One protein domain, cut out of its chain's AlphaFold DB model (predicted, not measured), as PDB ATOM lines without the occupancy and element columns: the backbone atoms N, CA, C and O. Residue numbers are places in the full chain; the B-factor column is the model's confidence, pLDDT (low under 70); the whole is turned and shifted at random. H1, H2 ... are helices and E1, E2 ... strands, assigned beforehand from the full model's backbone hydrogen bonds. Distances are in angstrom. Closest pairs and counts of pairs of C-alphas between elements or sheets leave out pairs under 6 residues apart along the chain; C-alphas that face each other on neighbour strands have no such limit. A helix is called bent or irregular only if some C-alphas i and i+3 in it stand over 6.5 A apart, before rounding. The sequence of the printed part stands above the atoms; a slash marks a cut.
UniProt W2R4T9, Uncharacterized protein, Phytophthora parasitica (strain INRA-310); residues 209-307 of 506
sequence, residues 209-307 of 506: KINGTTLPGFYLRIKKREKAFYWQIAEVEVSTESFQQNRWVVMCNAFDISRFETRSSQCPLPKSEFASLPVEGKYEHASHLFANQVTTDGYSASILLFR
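Overview. This is residues 209 to 307 of the 506 residues of an uncharacterized protein of Phytophthora parasitica (strain INRA-310) (UniProt W2R4T9). A string of five short helices lies along the longest axis, with the two-stranded hairpin of E1 and E2 along one side: H3 is in the middle and packs on the bent strand E1, H1 and H2 lie toward one end, and H4 and H5 lie toward the other. Few contacts join the helices, and two long stretches with no named element link them: residues 226 to 239 run from H1 to H2 at one end, and residues 256 to 270 run from H3 in the middle to H4 at the other end. The printed part has 99 residues, in the order H1 H2 H3 H4 H5 E1 E2, and its class is mixed, helices and strands; the sheet is E1 - E2, antiparallel. It is only just compact, close to loose, with a radius of gyration of the C-alphas of 14.7 A, and spans 46 by 33 by 23 A.

Arrangement. H1, residues 215 to 225, touches H2, residues 240 to 245, at a steep tilt of 48 degrees, opposite ways; their closest C-alphas, of Pro 216 and Thr 240, are 6.0 A apart. H2 and H3, residues 247 to 255, are close but not clearly touching, about perpendicular at 74 degrees, with the closest C-alphas, of Phe 243 and Val 250, 6.4 A apart. H1 and H3 are near each other, with 6 pairs of C-alphas within 10 A. H4, residues 271 to 276, is apart from H3; H4 and H5, residues 279 to 283, are close but not clearly touching, with the closest C-alphas, of Phe 274 and Lys 282, 6.8 A apart. The closest C-alphas of H3 and E1, residues 286 to 296, are those of Trp 248 and Asn 292, at 6.1 A. E1 bends by 70 degrees at residue 292. E1 and E2, residues 301 to 306, form an antiparallel hairpin at 145 degrees, with N 289 and O 306 at 2.8 A and N 304 and O 293 at 3.0 A, both within hydrogen-bond range. Short antiparallel pairings tie residues 209 to 210 to 294 to 295 of E1, and 262 to 263 to 286 to 288 of E1. In H1, H2, H3, H4 and H5 every O i to N i+4 pair is within hydrogen-bond range.

Along the chain. H1 begins at C-alpha 215 (17.987, 30.981, -29.051) and is 15.5 A long. H2 measures 8.7 A, H3 12.2 A, H4 8.9 A and H5 6.7 A. E1 is 24.4 A long from C-alpha 286 (17.026, 32.658, -54.295). E2 is 16.3 A long and ends at C-alpha 306 (16.315, 39.190, -47.476).

Size, cuts and confidence. The two C-alphas farthest apart, of Lys 224 and Gln 266, are 46.2 A apart. The printed part has no cut. The links H1 to H2, of 14 residues, and H3 to H4, of 15, are long; the other four are tight. The mean pLDDT of the printed part is 80.1, and residue 232 and residues 297 to 300 are under 70.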
ATOM      1  N   LYS A 209      12.870  39.367 -30.212       76.75
ATOM      2  CA  LYS A 209      13.615  38.818 -31.347       76.75
ATOM      3  C   LYS A 209      14.250  37.495 -30.937       76.75
ATOM      4  O   LYS A 209      14.700  37.347 -29.803       76.75
ATOM      5  N   ILE A 210      14.247  36.543 -31.860       82.19
ATOM      6  CA  ILE A 210      14.884  35.239 -31.740       82.19
ATOM      7  C   ILE A 210      15.914  35.132 -32.866       82.19
ATOM      8  O   ILE A 210      15.598  35.343 -34.038       82.19
ATOM      9  N   ASN A 211      17.155  34.860 -32.488       83.75
ATOM     10  CA  ASN A 211      18.328  34.744 -33.353       83.75
ATOM     11  C   ASN A 211      19.376  33.854 -32.654       83.75
ATOM     12  O   ASN A 211      19.173  33.454 -31.504       83.75
ATOM     13  N   GLY A 212      20.522  33.604 -33.296       79.88
ATOM     14  CA  GLY A 212      21.590  32.766 -32.725       79.88
ATOM     15  C   GLY A 212      22.099  33.216 -31.344       79.88
ATOM     16  O   GLY A 212      22.592  32.402 -30.577       79.88
ATOM     17  N   THR A 213      21.911  34.485 -30.963       80.25
ATOM     18  CA  THR A 213      22.336  34.995 -29.644       80.25
ATOM     19  C   THR A 213      21.336  34.705 -28.519       80.25
ATOM     20  O   THR A 213      21.705  34.595 -27.352       80.25
ATOM     21  N   THR A 214      20.050  34.601 -28.854       79.56
ATOM     22  CA  THR A 214      18.942  34.507 -27.888       79.56
ATOM     23  C   THR A 214      18.374  33.095 -27.806       79.56
ATOM     24  O   THR A 214      17.909  32.670 -26.744       79.56
ATOM     25  N   LEU A 215      18.455  32.352 -28.910       84.75
ATOM     26  CA  LEU A 215      17.987  30.981 -29.051       84.75
ATOM     27  C   LEU A 215      18.600  29.983 -28.049       84.75
ATOM     28  O   LEU A 215      17.815  29.204 -27.506       84.75
ATOM     29  N   PRO A 216      19.904  30.021 -27.687       83.94
ATOM     30  CA  PRO A 216      20.445  29.101 -26.679       83.94
ATOM     31  C   PRO A 216      19.742  29.271 -25.330       83.94
ATOM     32  O   PRO A 216      19.371  28.304 -24.669       83.94
ATOM     33  N   GLY A 217      19.479  30.523 -24.940       81.19
ATOM     34  CA  GLY A 217      18.749  30.831 -23.714       81.19
ATOM     35  C   GLY A 217      17.302  30.334 -23.747       81.19
ATOM     36  O   GLY A 217      16.793  29.878 -22.723       81.19
ATOM     37  N   PHE A 218      16.622  30.405 -24.898       80.25
ATOM     38  CA  PHE A 218      15.284  29.821 -25.059       80.25
ATOM     39  C   PHE A 218      15.321  28.299 -24.963       80.25
ATOM     40  O   PHE A 218      14.553  27.738 -24.186       80.25
ATOM     41  N   TYR A 219      16.246  27.660 -25.675       83.38
ATOM     42  CA  TYR A 219      16.423  26.214 -25.658       83.38
ATOM     43  C   TYR A 219      16.641  25.679 -24.237       83.38
ATOM     44  O   TYR A 219      15.899  24.811 -23.781       83.38
ATOM     45  N   LEU A 220      17.584  26.261 -23.486       81.88
ATOM     46  CA  LEU A 220      17.870  25.851 -22.107       81.88
ATOM     47  C   LEU A 220      16.646  25.975 -21.186       81.88
ATOM     48  O   LEU A 220      16.480  25.177 -20.266       81.88
ATOM     49  N   ARG A 221      15.773  26.963 -21.421       80.19
ATOM     50  CA  ARG A 221      14.526  27.130 -20.654       80.19
ATOM     51  C   ARG A 221      13.467  26.100 -21.030       80.19
ATOM     52  O   ARG A 221      12.786  25.612 -20.133       80.19
ATOM     53  N   ILE A 222      13.332  25.780 -22.317       82.31
ATOM     54  CA  ILE A 222      12.398  24.750 -22.790       82.31
ATOM     55  C   ILE A 222      12.837  23.394 -22.246       82.31
ATOM     56  O   ILE A 222      12.049  22.758 -21.564       82.31
ATOM     57  N   LYS A 223      14.116  23.027 -22.395       80.94
ATOM     58  CA  LYS A 223      14.685  21.776 -21.865       80.94
ATOM     59  C   LYS A 223      14.454  21.595 -20.357       80.94
ATOM     60  O   LYS A 223      14.229  20.485 -19.890       80.94
ATOM     61  N   LYS A 224      14.498  22.682 -19.572       80.38
ATOM     62  CA  LYS A 224      14.192  22.637 -18.127       80.38
ATOM     63  C   LYS A 224      12.728  22.302 -17.826       80.38
ATOM     64  O   LYS A 224      12.463  21.700 -16.792       80.38
ATOM     65  N   ARG A 225      11.793  22.732 -18.679       79.56
ATOM     66  CA  ARG A 225      10.345  22.515 -18.503       79.56
ATOM     67  C   ARG A 225       9.886  21.205 -19.133       79.56
ATOM     68  O   ARG A 225       9.151  20.448 -18.515       79.56
ATOM     69  N   GLU A 226      10.357  20.931 -20.338       82.56
ATOM     70  CA  GLU A 226      10.048  19.745 -21.120       82.56
ATOM     71  C   GLU A 226      11.301  18.876 -21.192       82.56
ATOM     72  O   GLU A 226      12.141  19.039 -22.073       82.56
ATOM     73  N   LYS A 227      11.440  17.939 -20.247       73.88
ATOM     74  CA  LYS A 227      12.620  17.057 -20.168       73.88
ATOM     75  C   LYS A 227      12.812  16.195 -21.425       73.88
ATOM     76  O   LYS A 227      13.938  15.823 -21.728       73.88
ATOM     77  N   ALA A 228      11.722  15.902 -22.138       76.88
ATOM     78  CA  ALA A 228      11.729  15.172 -23.405       76.88
ATOM     79  C   ALA A 228      12.156  16.038 -24.603       76.88
ATOM     80  O   ALA A 228      12.475  15.500 -25.661       76.88
ATOM     81  N   PHE A 229      12.166  17.369 -24.459       75.19
ATOM     82  CA  PHE A 229      12.601  18.256 -25.526       75.19
ATOM     83  C   PHE A 229      14.121  18.207 -25.642       75.19
ATOM     84  O   PHE A 229      14.859  18.728 -24.797       75.19
ATOM     85  N   TYR A 230      14.583  17.571 -26.711       70.06
ATOM     86  CA  TYR A 230      15.991  17.378 -26.982       70.06
ATOM     87  C   TYR A 230      16.344  17.930 -28.355       70.06
ATOM     88  O   TYR A 230      15.704  17.627 -29.358       70.06
ATOM     89  N   TRP A 231      17.366  18.776 -28.375       70.88
ATOM     90  CA  TRP A 231      17.918  19.345 -29.589       70.88
ATOM     91  C   TRP A 231      19.269  18.716 -29.861       70.88
ATOM     92  O   TRP A 231      20.190  18.852 -29.051       70.88
ATOM     93  N   GLN A 232      19.385  18.077 -31.017       67.38
ATOM     94  CA  GLN A 232      20.625  17.506 -31.508       67.38
ATOM     95  C   GLN A 232      20.878  18.030 -32.916       67.38
ATOM     96  O   GLN A 232      20.184  17.677 -33.863       67.38
ATOM     97  N   ILE A 233      21.879  18.893 -33.027       76.75
ATOM     98  CA  ILE A 233      22.566  19.160 -34.285       76.75
ATOM     99  C   ILE A 233      23.980  18.650 -34.045       76.75
ATOM    100  O   ILE A 233      24.599  19.034 -33.050       76.75
ATOM    101  N   ALA A 234      24.445  17.736 -34.897       74.06
ATOM    102  CA  ALA A 234      25.801  17.210 -34.804       74.06
ATOM    103  C   ALA A 234      26.804  18.376 -34.798       74.06
ATOM    104  O   ALA A 234      26.612  19.348 -35.526       74.06
ATOM    105  N   GLU A 235      27.824  18.292 -33.940       78.75
ATOM    106  CA  GLU A 235      28.929  19.267 -33.858       78.75
ATOM    107  C   GLU A 235      28.547  20.691 -33.398       78.75
ATOM    108  O   GLU A 235      29.391  21.585 -33.387       78.75
ATOM    109  N   VAL A 236      27.304  20.924 -32.951       82.19
ATOM    110  CA  VAL A 236      26.880  22.233 -32.426       82.19
ATOM    111  C   VAL A 236      26.563  22.150 -30.937       82.19
ATOM    112  O   VAL A 236      25.531  21.623 -30.514       82.19
ATOM    113  N   GLU A 237      27.435  22.743 -30.127       84.25
ATOM    114  CA  GLU A 237      27.224  22.873 -28.690       84.25
ATOM    115  C   GLU A 237      26.140  23.903 -28.345       84.25
ATOM    116  O   GLU A 237      25.947  24.921 -29.012       84.25
ATOM    117  N   VAL A 238      25.441  23.677 -27.231       82.12
ATOM    118  CA  VAL A 238      24.409  24.592 -26.725       82.12
ATOM    119  C   VAL A 238      25.063  25.740 -25.956       82.12
ATOM    120  O   VAL A 238      25.033  25.801 -24.726       82.12
ATOM    121  N   SER A 239      25.645  26.679 -26.693       81.75
ATOM    122  CA  SER A 239      26.253  27.894 -26.151       81.75
ATOM    123  C   SER A 239      25.929  29.109 -27.022       81.75
ATOM    124  O   SER A 239      25.505  28.987 -28.171       81.75
ATOM    125  N   THR A 240      26.091  30.315 -26.464       81.38
ATOM    126  CA  THR A 240      25.866  31.552 -27.237       81.38
ATOM    127  C   THR A 240      26.887  31.698 -28.361       81.38
ATOM    128  O   THR A 240      26.524  32.137 -29.446       81.38
ATOM    129  N   GLU A 241      28.136  31.307 -28.120       85.44
ATOM    130  CA  GLU A 241      29.220  31.385 -29.102       85.44
ATOM    131  C   GLU A 241      28.997  30.397 -30.248       85.44
ATOM    132  O   GLU A 241      28.945  30.810 -31.409       85.44
ATOM    133  N   SER A 242      28.727  29.125 -29.932       85.56
ATOM    134  CA  SER A 242      28.499  28.095 -30.950       85.56
ATOM    135  C   SER A 242      27.249  28.383 -31.787       85.56
ATOM    136  O   SER A 242      27.290  28.286 -33.013       85.56
ATOM    137  N   PHE A 243      26.148  28.844 -31.180       87.38
ATOM    138  CA  PHE A 243      24.947  29.222 -31.938       87.38
ATOM    139  C   PHE A 243      25.139  30.502 -32.762       87.38
ATOM    140  O   PHE A 243      24.408  30.708 -33.727       87.38
ATOM    141  N   GLN A 244      26.076  31.388 -32.412       84.81
ATOM    142  CA  GLN A 244      26.402  32.552 -33.243       84.81
ATOM    143  C   GLN A 244      27.259  32.184 -34.454       84.81
ATOM    144  O   GLN A 244      27.018  32.716 -35.547       84.81
ATOM    145  N   GLN A 245      28.225  31.285 -34.261       86.50
ATOM    146  CA  GLN A 245      29.056  30.726 -35.327       86.50
ATOM    147  C   GLN A 245      28.192  29.909 -36.296       86.50
ATOM    148  O   GLN A 245      28.202  30.160 -37.497       86.50
ATOM    149  N   ASN A 246      27.317  29.054 -35.761       85.94
ATOM    150  CA  ASN A 246      26.439  28.162 -36.525       85.94
ATOM    151  C   ASN A 246      25.021  28.719 -36.730       85.94
ATOM    152  O   ASN A 246      24.062  27.964 -36.912       85.94
ATOM    153  N   ARG A 247      24.850  30.050 -36.691       84.88
ATOM    154  CA  ARG A 247      23.525  30.698 -36.593       84.88
ATOM    155  C   ARG A 247      22.539  30.266 -37.669       84.88
ATOM    156  O   ARG A 247      21.356  30.144 -37.376       84.88
ATOM    157  N   TRP A 248      23.022  30.025 -38.885       79.50
ATOM    158  CA  TRP A 248      22.178  29.597 -39.989       79.50
ATOM    159  C   TRP A 248      21.641  28.192 -39.766       79.50
ATOM    160  O   TRP A 248      20.431  27.998 -39.719       79.50
ATOM    161  N   VAL A 249      22.540  27.226 -39.565       82.94
ATOM    162  CA  VAL A 249      22.195  25.819 -39.343       82.94
ATOM    163  C   VAL A 249      21.248  25.699 -38.154       82.94
ATOM    164  O   VAL A 249      20.202  25.062 -38.251       82.94
ATOM    165  N   VAL A 250      21.557  26.384 -37.054       86.75
ATOM    166  CA  VAL A 250      20.737  26.354 -35.844       86.75
ATOM    167  C   VAL A 250      19.353  26.963 -36.084       86.75
ATOM    168  O   VAL A 250      18.351  26.340 -35.746       86.75
ATOM    169  N   MET A 251      19.262  28.162 -36.668       86.38
ATOM    170  CA  MET A 251      17.968  28.825 -36.870       86.38
ATOM    171  C   MET A 251      17.114  28.128 -37.937       86.38
ATOM    172  O   MET A 251      15.891  28.085 -37.800       86.38
ATOM    173  N   CYS A 252      17.733  27.564 -38.975       81.75
ATOM    174  CA  CYS A 252      17.034  26.817 -40.015       81.75
ATOM    175  C   CYS A 252      16.441  25.514 -39.485       81.75
ATOM    176  O   CYS A 252      15.280  25.227 -39.777       81.75
ATOM    177  N   ASN A 253      17.186  24.790 -38.645       82.62
ATOM    178  CA  ASN A 253      16.676  23.610 -37.947       82.62
ATOM    179  C   ASN A 253      15.612  23.970 -36.894       82.62
ATOM    180  O   ASN A 253      14.630  23.251 -36.752       82.62
ATOM    181  N   ALA A 254      15.747  25.113 -36.205       82.94
ATOM    182  CA  ALA A 254      14.795  25.568 -35.180       82.94
ATOM    183  C   ALA A 254      13.360  25.713 -35.673       82.94
ATOM    184  O   ALA A 254      12.409  25.440 -34.942       82.94
ATOM    185  N   PHE A 255      13.226  26.277 -36.869       83.94
ATOM    186  CA  PHE A 255      11.977  26.855 -37.355       83.94
ATOM    187  C   PHE A 255      11.555  26.280 -38.709       83.94
ATOM    188  O   PHE A 255      10.634  26.822 -39.316       83.94
ATOM    189  N   ASP A 256      12.222  25.218 -39.182       82.06
ATOM    190  CA  ASP A 256      11.981  24.594 -40.491       82.06
ATOM    191  C   ASP A 256      11.960  25.640 -41.626       82.06
ATOM    192  O   ASP A 256      11.027  25.762 -42.424       82.06
ATOM    193  N   ILE A 257      12.996  26.489 -41.632       83.06
ATOM    194  CA  ILE A 257      13.056  27.707 -42.455       83.06
ATOM    195  C   ILE A 257      13.084  27.407 -43.955       83.06
ATOM    196  O   ILE A 257      12.594  28.213 -44.748       83.06
ATOM    197  N   SER A 258      13.622  26.248 -44.345       74.62
ATOM    198  CA  SER A 258      13.805  25.830 -45.743       74.62
ATOM    199  C   SER A 258      12.516  25.926 -46.573       74.62
ATOM    200  O   SER A 258      12.559  26.173 -47.776       74.62
ATOM    201  N   ARG A 259      11.351  25.802 -45.925       78.25
ATOM    202  CA  ARG A 259      10.028  25.906 -46.553       78.25
ATOM    203  C   ARG A 259       9.635  27.324 -46.965       78.25
ATOM    204  O   ARG A 259       8.769  27.474 -47.827       78.25
ATOM    205  N   PHE A 260      10.222  28.341 -46.340       80.00
ATOM    206  CA  PHE A 260       9.906  29.752 -46.575       80.00
ATOM    207  C   PHE A 260      10.864  30.420 -47.565       80.00
ATOM    208  O   PHE A 260      10.554  31.490 -48.090       80.00
ATOM    209  N   GLU A 261      12.009  29.798 -47.837       82.75
ATOM    210  CA  GLU A 261      12.948  30.268 -48.852       82.75
ATOM    211  C   GLU A 261      12.375  30.025 -50.248       82.75
ATOM    212  O   GLU A 261      11.801  28.975 -50.546       82.75
ATOM    213  N   THR A 262      12.511  31.018 -51.122       82.69
ATOM    214  CA  THR A 262      11.938  30.954 -52.471       82.69
ATOM    215  C   THR A 262      13.023  31.094 -53.518       82.69
ATOM    216  O   THR A 262      13.914  31.932 -53.401       82.69
ATOM    217  N   ARG A 263      12.927  30.271 -54.564       85.44
ATOM    218  CA  ARG A 263      13.802  30.324 -55.739       85.44
ATOM    219  C   ARG A 263      13.496  31.567 -56.573       85.44
ATOM    220  O   ARG A 263      12.366  32.068 -56.562       85.44
ATOM    221  N   SER A 264      14.488  32.081 -57.285       80.50
ATOM    222  CA  SER A 264      14.258  33.030 -58.370       80.50
ATOM    223  C   SER A 264      13.537  32.320 -59.519       80.50
ATOM    224  O   SER A 264      13.639  31.103 -59.677       80.50
ATOM    225  N   SER A 265      12.790  33.064 -60.336       78.19
ATOM    226  CA  SER A 265      12.117  32.498 -61.516       78.19
ATOM    227  C   SER A 265      13.092  31.953 -62.565       78.19
ATOM    228  O   SER A 265      12.681  31.194 -63.432       78.19
ATOM    229  N   GLN A 266      14.364  32.345 -62.483       80.19
ATOM    230  CA  GLN A 266      15.445  31.950 -63.386       80.19
ATOM    231  C   GLN A 266      16.341  30.859 -62.784       80.19
ATOM    232  O   GLN A 266      17.345  30.496 -63.384       80.19
ATOM    233  N   CYS A 267      16.015  30.358 -61.590       80.44
ATOM    234  CA  CYS A 267      16.804  29.335 -60.921       80.44
ATOM    235  C   CYS A 267      16.719  28.004 -61.695       80.44
ATOM    236  O   CYS A 267      15.613  27.470 -61.830       80.44
ATOM    237  N   PRO A 268      17.855  27.452 -62.166       82.62
ATOM    238  CA  PRO A 268      17.869  26.200 -62.921       82.62
ATOM    239  C   PRO A 268      17.678  24.966 -62.025       82.62
ATOM    240  O   PRO A 268      17.339  23.894 -62.517       82.62
ATOM    241  N   LEU A 269      17.874  25.106 -60.710       85.00
ATOM    242  CA  LEU A 269      17.881  23.986 -59.775       85.00
ATOM    243  C   LEU A 269      16.464  23.559 -59.372       85.00
ATOM    244  O   LEU A 269      15.625  24.422 -59.071       85.00
ATOM    245  N   PRO A 270      16.178  22.248 -59.264       84.50
ATOM    246  CA  PRO A 270      14.942  21.743 -58.686       84.50
ATOM    247  C   PRO A 270      14.816  22.130 -57.203       84.50
ATOM    248  O   PRO A 270      15.778  22.480 -56.522       84.50
ATOM    249  N   LYS A 271      13.584  22.101 -56.678       81.94
ATOM    250  CA  LYS A 271      13.285  22.607 -55.326       81.94
ATOM    251  C   LYS A 271      14.016  21.827 -54.225       81.94
ATOM    252  O   LYS A 271      14.412  22.432 -53.235       81.94
ATOM    253  N   SER A 272      14.171  20.514 -54.395       81.88
ATOM    254  CA  SER A 272      14.893  19.636 -53.467       81.88
ATOM    255  C   SER A 272      16.374  19.997 -53.388       81.88
ATOM    256  O   SER A 272      16.887  20.204 -52.296       81.88
ATOM    257  N   GLU A 273      17.022  20.156 -54.540       83.06
ATOM    258  CA  GLU A 273      18.447  20.485 -54.643       83.06
ATOM    259  C   GLU A 273      18.744  21.897 -54.129       83.06
ATOM    260  O   GLU A 273      19.667  22.096 -53.341       83.06
ATOM    261  N   PHE A 274      17.884  22.866 -54.462       83.94
ATOM    262  CA  PHE A 274      17.964  24.209 -53.892       83.94
ATOM    263  C   PHE A 274      17.850  24.190 -52.362       83.94
ATOM    264  O   PHE A 274      18.570  24.921 -51.688       83.94
ATOM    265  N   ALA A 275      16.966  23.367 -51.789       78.06
ATOM    266  CA  ALA A 275      16.785  23.301 -50.340       78.06
ATOM    267  C   ALA A 275      18.031  22.765 -49.612       78.06
ATOM    268  O   ALA A 275      18.317  23.246 -48.511       78.06
ATOM    269  N   SER A 276      18.765  21.836 -50.237       78.88
ATOM    270  CA  SER A 276      20.004  21.239 -49.716       78.88
ATOM    271  C   SER A 276      21.263  22.087 -49.911       78.88
ATOM    272  O   SER A 276      22.292  21.760 -49.327       78.88
ATOM    273  N   LEU A 277      21.209  23.164 -50.704       78.94
ATOM    274  CA  LEU A 277      22.375  24.024 -50.908       78.94
ATOM    275  C   LEU A 277      22.842  24.704 -49.604       78.94
ATOM    276  O   LEU A 277      22.004  25.098 -48.777       78.94
ATOM    277  N   PRO A 278      24.163  24.930 -49.452       76.50
ATOM    278  CA  PRO A 278      24.692  25.823 -48.428       76.50
ATOM    279  C   PRO A 278      24.197  27.259 -48.654       76.50
ATOM    280  O   PRO A 278      23.729  27.615 -49.738       76.50
ATOM    281  N   VAL A 279      24.294  28.096 -47.621       72.44
ATOM    282  CA  VAL A 279      23.742  29.464 -47.619       72.44
ATOM    283  C   VAL A 279      24.270  30.273 -48.793       72.44
ATOM    284  O   VAL A 279      23.498  30.897 -49.515       72.44
ATOM    285  N   GLU A 280      25.583  30.212 -48.982       76.19
ATOM    286  CA  GLU A 280      26.357  30.903 -50.003       76.19
ATOM    287  C   GLU A 280      25.833  30.535 -51.394       76.19
ATOM    288  O   GLU A 280      25.479  31.418 -52.169       76.19
ATOM    289  N   GLY A 281      25.640  29.237 -51.655       77.88
ATOM    290  CA  GLY A 281      25.083  28.746 -52.917       77.88
ATOM    291  C   GLY A 281      23.621  29.147 -53.140       77.88
ATOM    292  O   GLY A 281      23.181  29.315 -54.276       77.88
ATOM    293  N   LYS A 282      22.842  29.362 -52.073       80.81
ATOM    294  CA  LYS A 282      21.456  29.829 -52.215       80.81
ATOM    295  C   LYS A 282      21.359  31.304 -52.623       80.81
ATOM    296  O   LYS A 282      20.349  31.667 -53.227       80.81
ATOM    297  N   TYR A 283      22.359  32.150 -52.348       79.00
ATOM    298  CA  TYR A 283      22.329  33.581 -52.712       79.00
ATOM    299  C   TYR A 283      22.162  33.833 -54.208       79.00
ATOM    300  O   TYR A 283      21.449  34.762 -54.584       79.00
ATOM    301  N   GLU A 284      22.744  32.985 -55.049       77.94
ATOM    302  CA  GLU A 284      22.691  33.124 -56.510       77.94
ATOM    303  C   GLU A 284      21.333  32.715 -57.096       77.94
ATOM    304  O   GLU A 284      20.919  33.158 -58.169       77.94
ATOM    305  N   HIS A 285      20.600  31.876 -56.368       80.50
ATOM    306  CA  HIS A 285      19.434  31.168 -56.880       80.50
ATOM    307  C   HIS A 285      18.125  31.547 -56.187       80.50
ATOM    308  O   HIS A 285      17.046  31.152 -56.640       80.50
ATOM    309  N   ALA A 286      18.184  32.304 -55.095       81.06
ATOM    310  CA  ALA A 286      17.026  32.658 -54.295       81.06
ATOM    311  C   ALA A 286      16.429  34.018 -54.670       81.06
ATOM    312  O   ALA A 286      17.128  34.992 -54.929       81.06
ATOM    313  N   SER A 287      15.101  34.113 -54.631       82.56
ATOM    314  CA  SER A 287      14.394  35.396 -54.628       82.56
ATOM    315  C   SER A 287      14.216  35.941 -53.213       82.56
ATOM    316  O   SER A 287      14.324  37.150 -53.018       82.56
ATOM    317  N   HIS A 288      13.979  35.068 -52.229       83.00
ATOM    318  CA  HIS A 288      13.938  35.439 -50.817       83.00
ATOM    319  C   HIS A 288      14.680  34.404 -49.975       83.00
ATOM    320  O   HIS A 288      14.363  33.213 -50.035       83.00
ATOM    321  N   LEU A 289      15.625  34.888 -49.173       84.25
ATOM    322  CA  LEU A 289      16.454  34.107 -48.260       84.25
ATOM    323  C   LEU A 289      16.182  34.472 -46.830       84.25
ATOM    324  O   LEU A 289      15.868  35.617 -46.528       84.25
ATOM    325  N   PHE A 290      16.355  33.522 -45.929       84.25
ATOM    326  CA  PHE A 290      16.205  33.821 -44.521       84.25
ATOM    327  C   PHE A 290      17.277  34.783 -43.999       84.25
ATOM    328  O   PHE A 290      18.435  34.745 -44.387       84.25
ATOM    329  N   ALA A 291      16.887  35.673 -43.090       83.06
ATOM    330  CA  ALA A 291      17.759  36.698 -42.525       83.06
ATOM    331  C   ALA A 291      18.283  36.351 -41.121       83.06
ATOM    332  O   ALA A 291      18.653  37.248 -40.364       83.06
ATOM    333  N   ASN A 292      18.277  35.069 -40.727       84.25
ATOM    334  CA  ASN A 292      18.693  34.608 -39.390       84.25
ATOM    335  C   ASN A 292      17.952  35.270 -38.219       84.25
ATOM    336  O   ASN A 292      18.457  35.325 -37.093       84.25
ATOM    337  N   GLN A 293      16.748  35.780 -38.468       84.19
ATOM    338  CA  GLN A 293      15.989  36.519 -37.478       84.19
ATOM    339  C   GLN A 293      14.512  36.163 -37.566       84.19
ATOM    340  O   GLN A 293      13.859  36.346 -38.593       84.19
ATOM    341  N   VAL A 294      13.976  35.720 -36.435       84.56
ATOM    342  CA  VAL A 294      12.541  35.591 -36.212       84.56
ATOM    343  C   VAL A 294      12.144  36.651 -35.199       84.56
ATOM    344  O   VAL A 294      12.768  36.799 -34.154       84.56
ATOM    345  N   THR A 295      11.108  37.421 -35.485       80.12
ATOM    346  CA  THR A 295      10.542  38.361 -34.517       80.12
ATOM    347  C   THR A 295       9.180  37.868 -34.101       80.12
ATOM    348  O   THR A 295       8.348  37.584 -34.954       80.12
ATOM    349  N   THR A 296       8.925  37.794 -32.804       72.00
ATOM    350  CA  THR A 296       7.580  37.580 -32.288       72.00
ATOM    351  C   THR A 296       7.115  38.821 -31.578       72.00
ATOM    352  O   THR A 296       7.820  39.371 -30.745       72.00
ATOM    353  N   ASP A 297       5.910  39.263 -31.875       63.78
ATOM    354  CA  ASP A 297       5.250  40.326 -31.133       63.78
ATOM    355  C   ASP A 297       4.267  39.779 -30.082       63.78
ATOM    356  O   ASP A 297       3.416  40.492 -29.551       63.78
ATOM    357  N   GLY A 298       4.356  38.480 -29.778       59.41
ATOM    358  CA  GLY A 298       3.358  37.777 -28.974       59.41
ATOM    359  C   GLY A 298       2.008  37.607 -29.688       59.41
ATOM    360  O   GLY A 298       1.068  37.120 -29.063       59.41
ATOM    361  N   TYR A 299       1.892  38.008 -30.966       61.12
ATOM    362  CA  TYR A 299       0.717  37.802 -31.826       61.12
ATOM    363  C   TYR A 299       1.021  36.938 -33.054       61.12
ATOM    364  O   TYR A 299       0.121  36.311 -33.598       61.12
ATOM    365  N   SER A 300       2.256  36.963 -33.540       59.81
ATOM    366  CA  SER A 300       2.731  36.188 -34.684       59.81
ATOM    367  C   SER A 300       4.242  36.058 -34.594       59.81
ATOM    368  O   SER A 300       4.897  36.962 -34.082       59.81
ATOM    369  N   ALA A 301       4.786  34.960 -35.106       75.06
ATOM    370  CA  ALA A 301       6.197  34.894 -35.447       75.06
ATOM    371  C   ALA A 301       6.347  35.344 -36.902       75.06
ATOM    372  O   ALA A 301       5.668  34.833 -37.791       75.06
ATOM    373  N   SER A 302       7.197  36.331 -37.132       79.88
ATOM    374  CA  SER A 302       7.573  36.799 -38.458       79.88
ATOM    375  C   SER A 302       8.997  36.357 -38.727       79.88
ATOM    376  O   SER A 302       9.900  36.628 -37.937       79.88
ATOM    377  N   ILE A 303       9.172  35.671 -39.845       83.56
ATOM    378  CA  ILE A 303      10.469  35.280 -40.375       83.56
ATOM    379  C   ILE A 303      10.953  36.453 -41.222       83.56
ATOM    380  O   ILE A 303      10.252  36.889 -42.136       83.56
ATOM    381  N   LEU A 304      12.117  37.005 -40.889       83.94
ATOM    382  CA  LEU A 304      12.718  38.046 -41.709       83.94
ATOM    383  C   LEU A 304      13.383  37.385 -42.919       83.94
ATOM    384  O   LEU A 304      14.176  36.461 -42.750       83.94
ATOM    385  N   LEU A 305      13.054  37.863 -44.120       84.31
ATOM    386  CA  LEU A 305      13.658  37.408 -45.367       84.31
ATOM    387  C   LEU A 305      14.394  38.568 -46.055       84.31
ATOM    388  O   LEU A 305      13.866  39.678 -46.139       84.31
ATOM    389  N   PHE A 306      15.594  38.310 -46.567       81.19
ATOM    390  CA  PHE A 306      16.315  39.190 -47.476       81.19
ATOM    391  C   PHE A 306      15.951  38.881 -48.920       81.19
ATOM    392  O   PHE A 306      15.820  37.725 -49.313       81.19
ATOM    393  N   ARG A 307      15.847  39.935 -49.726       80.12
ATOM    394  CA  ARG A 307      15.762  39.835 -51.179       80.12
ATOM    395  C   ARG A 307      17.115  40.244 -51.766       80.12
ATOM    396  O   ARG A 307      17.486  41.408 -51.584       80.12
TER     397      ARG A 307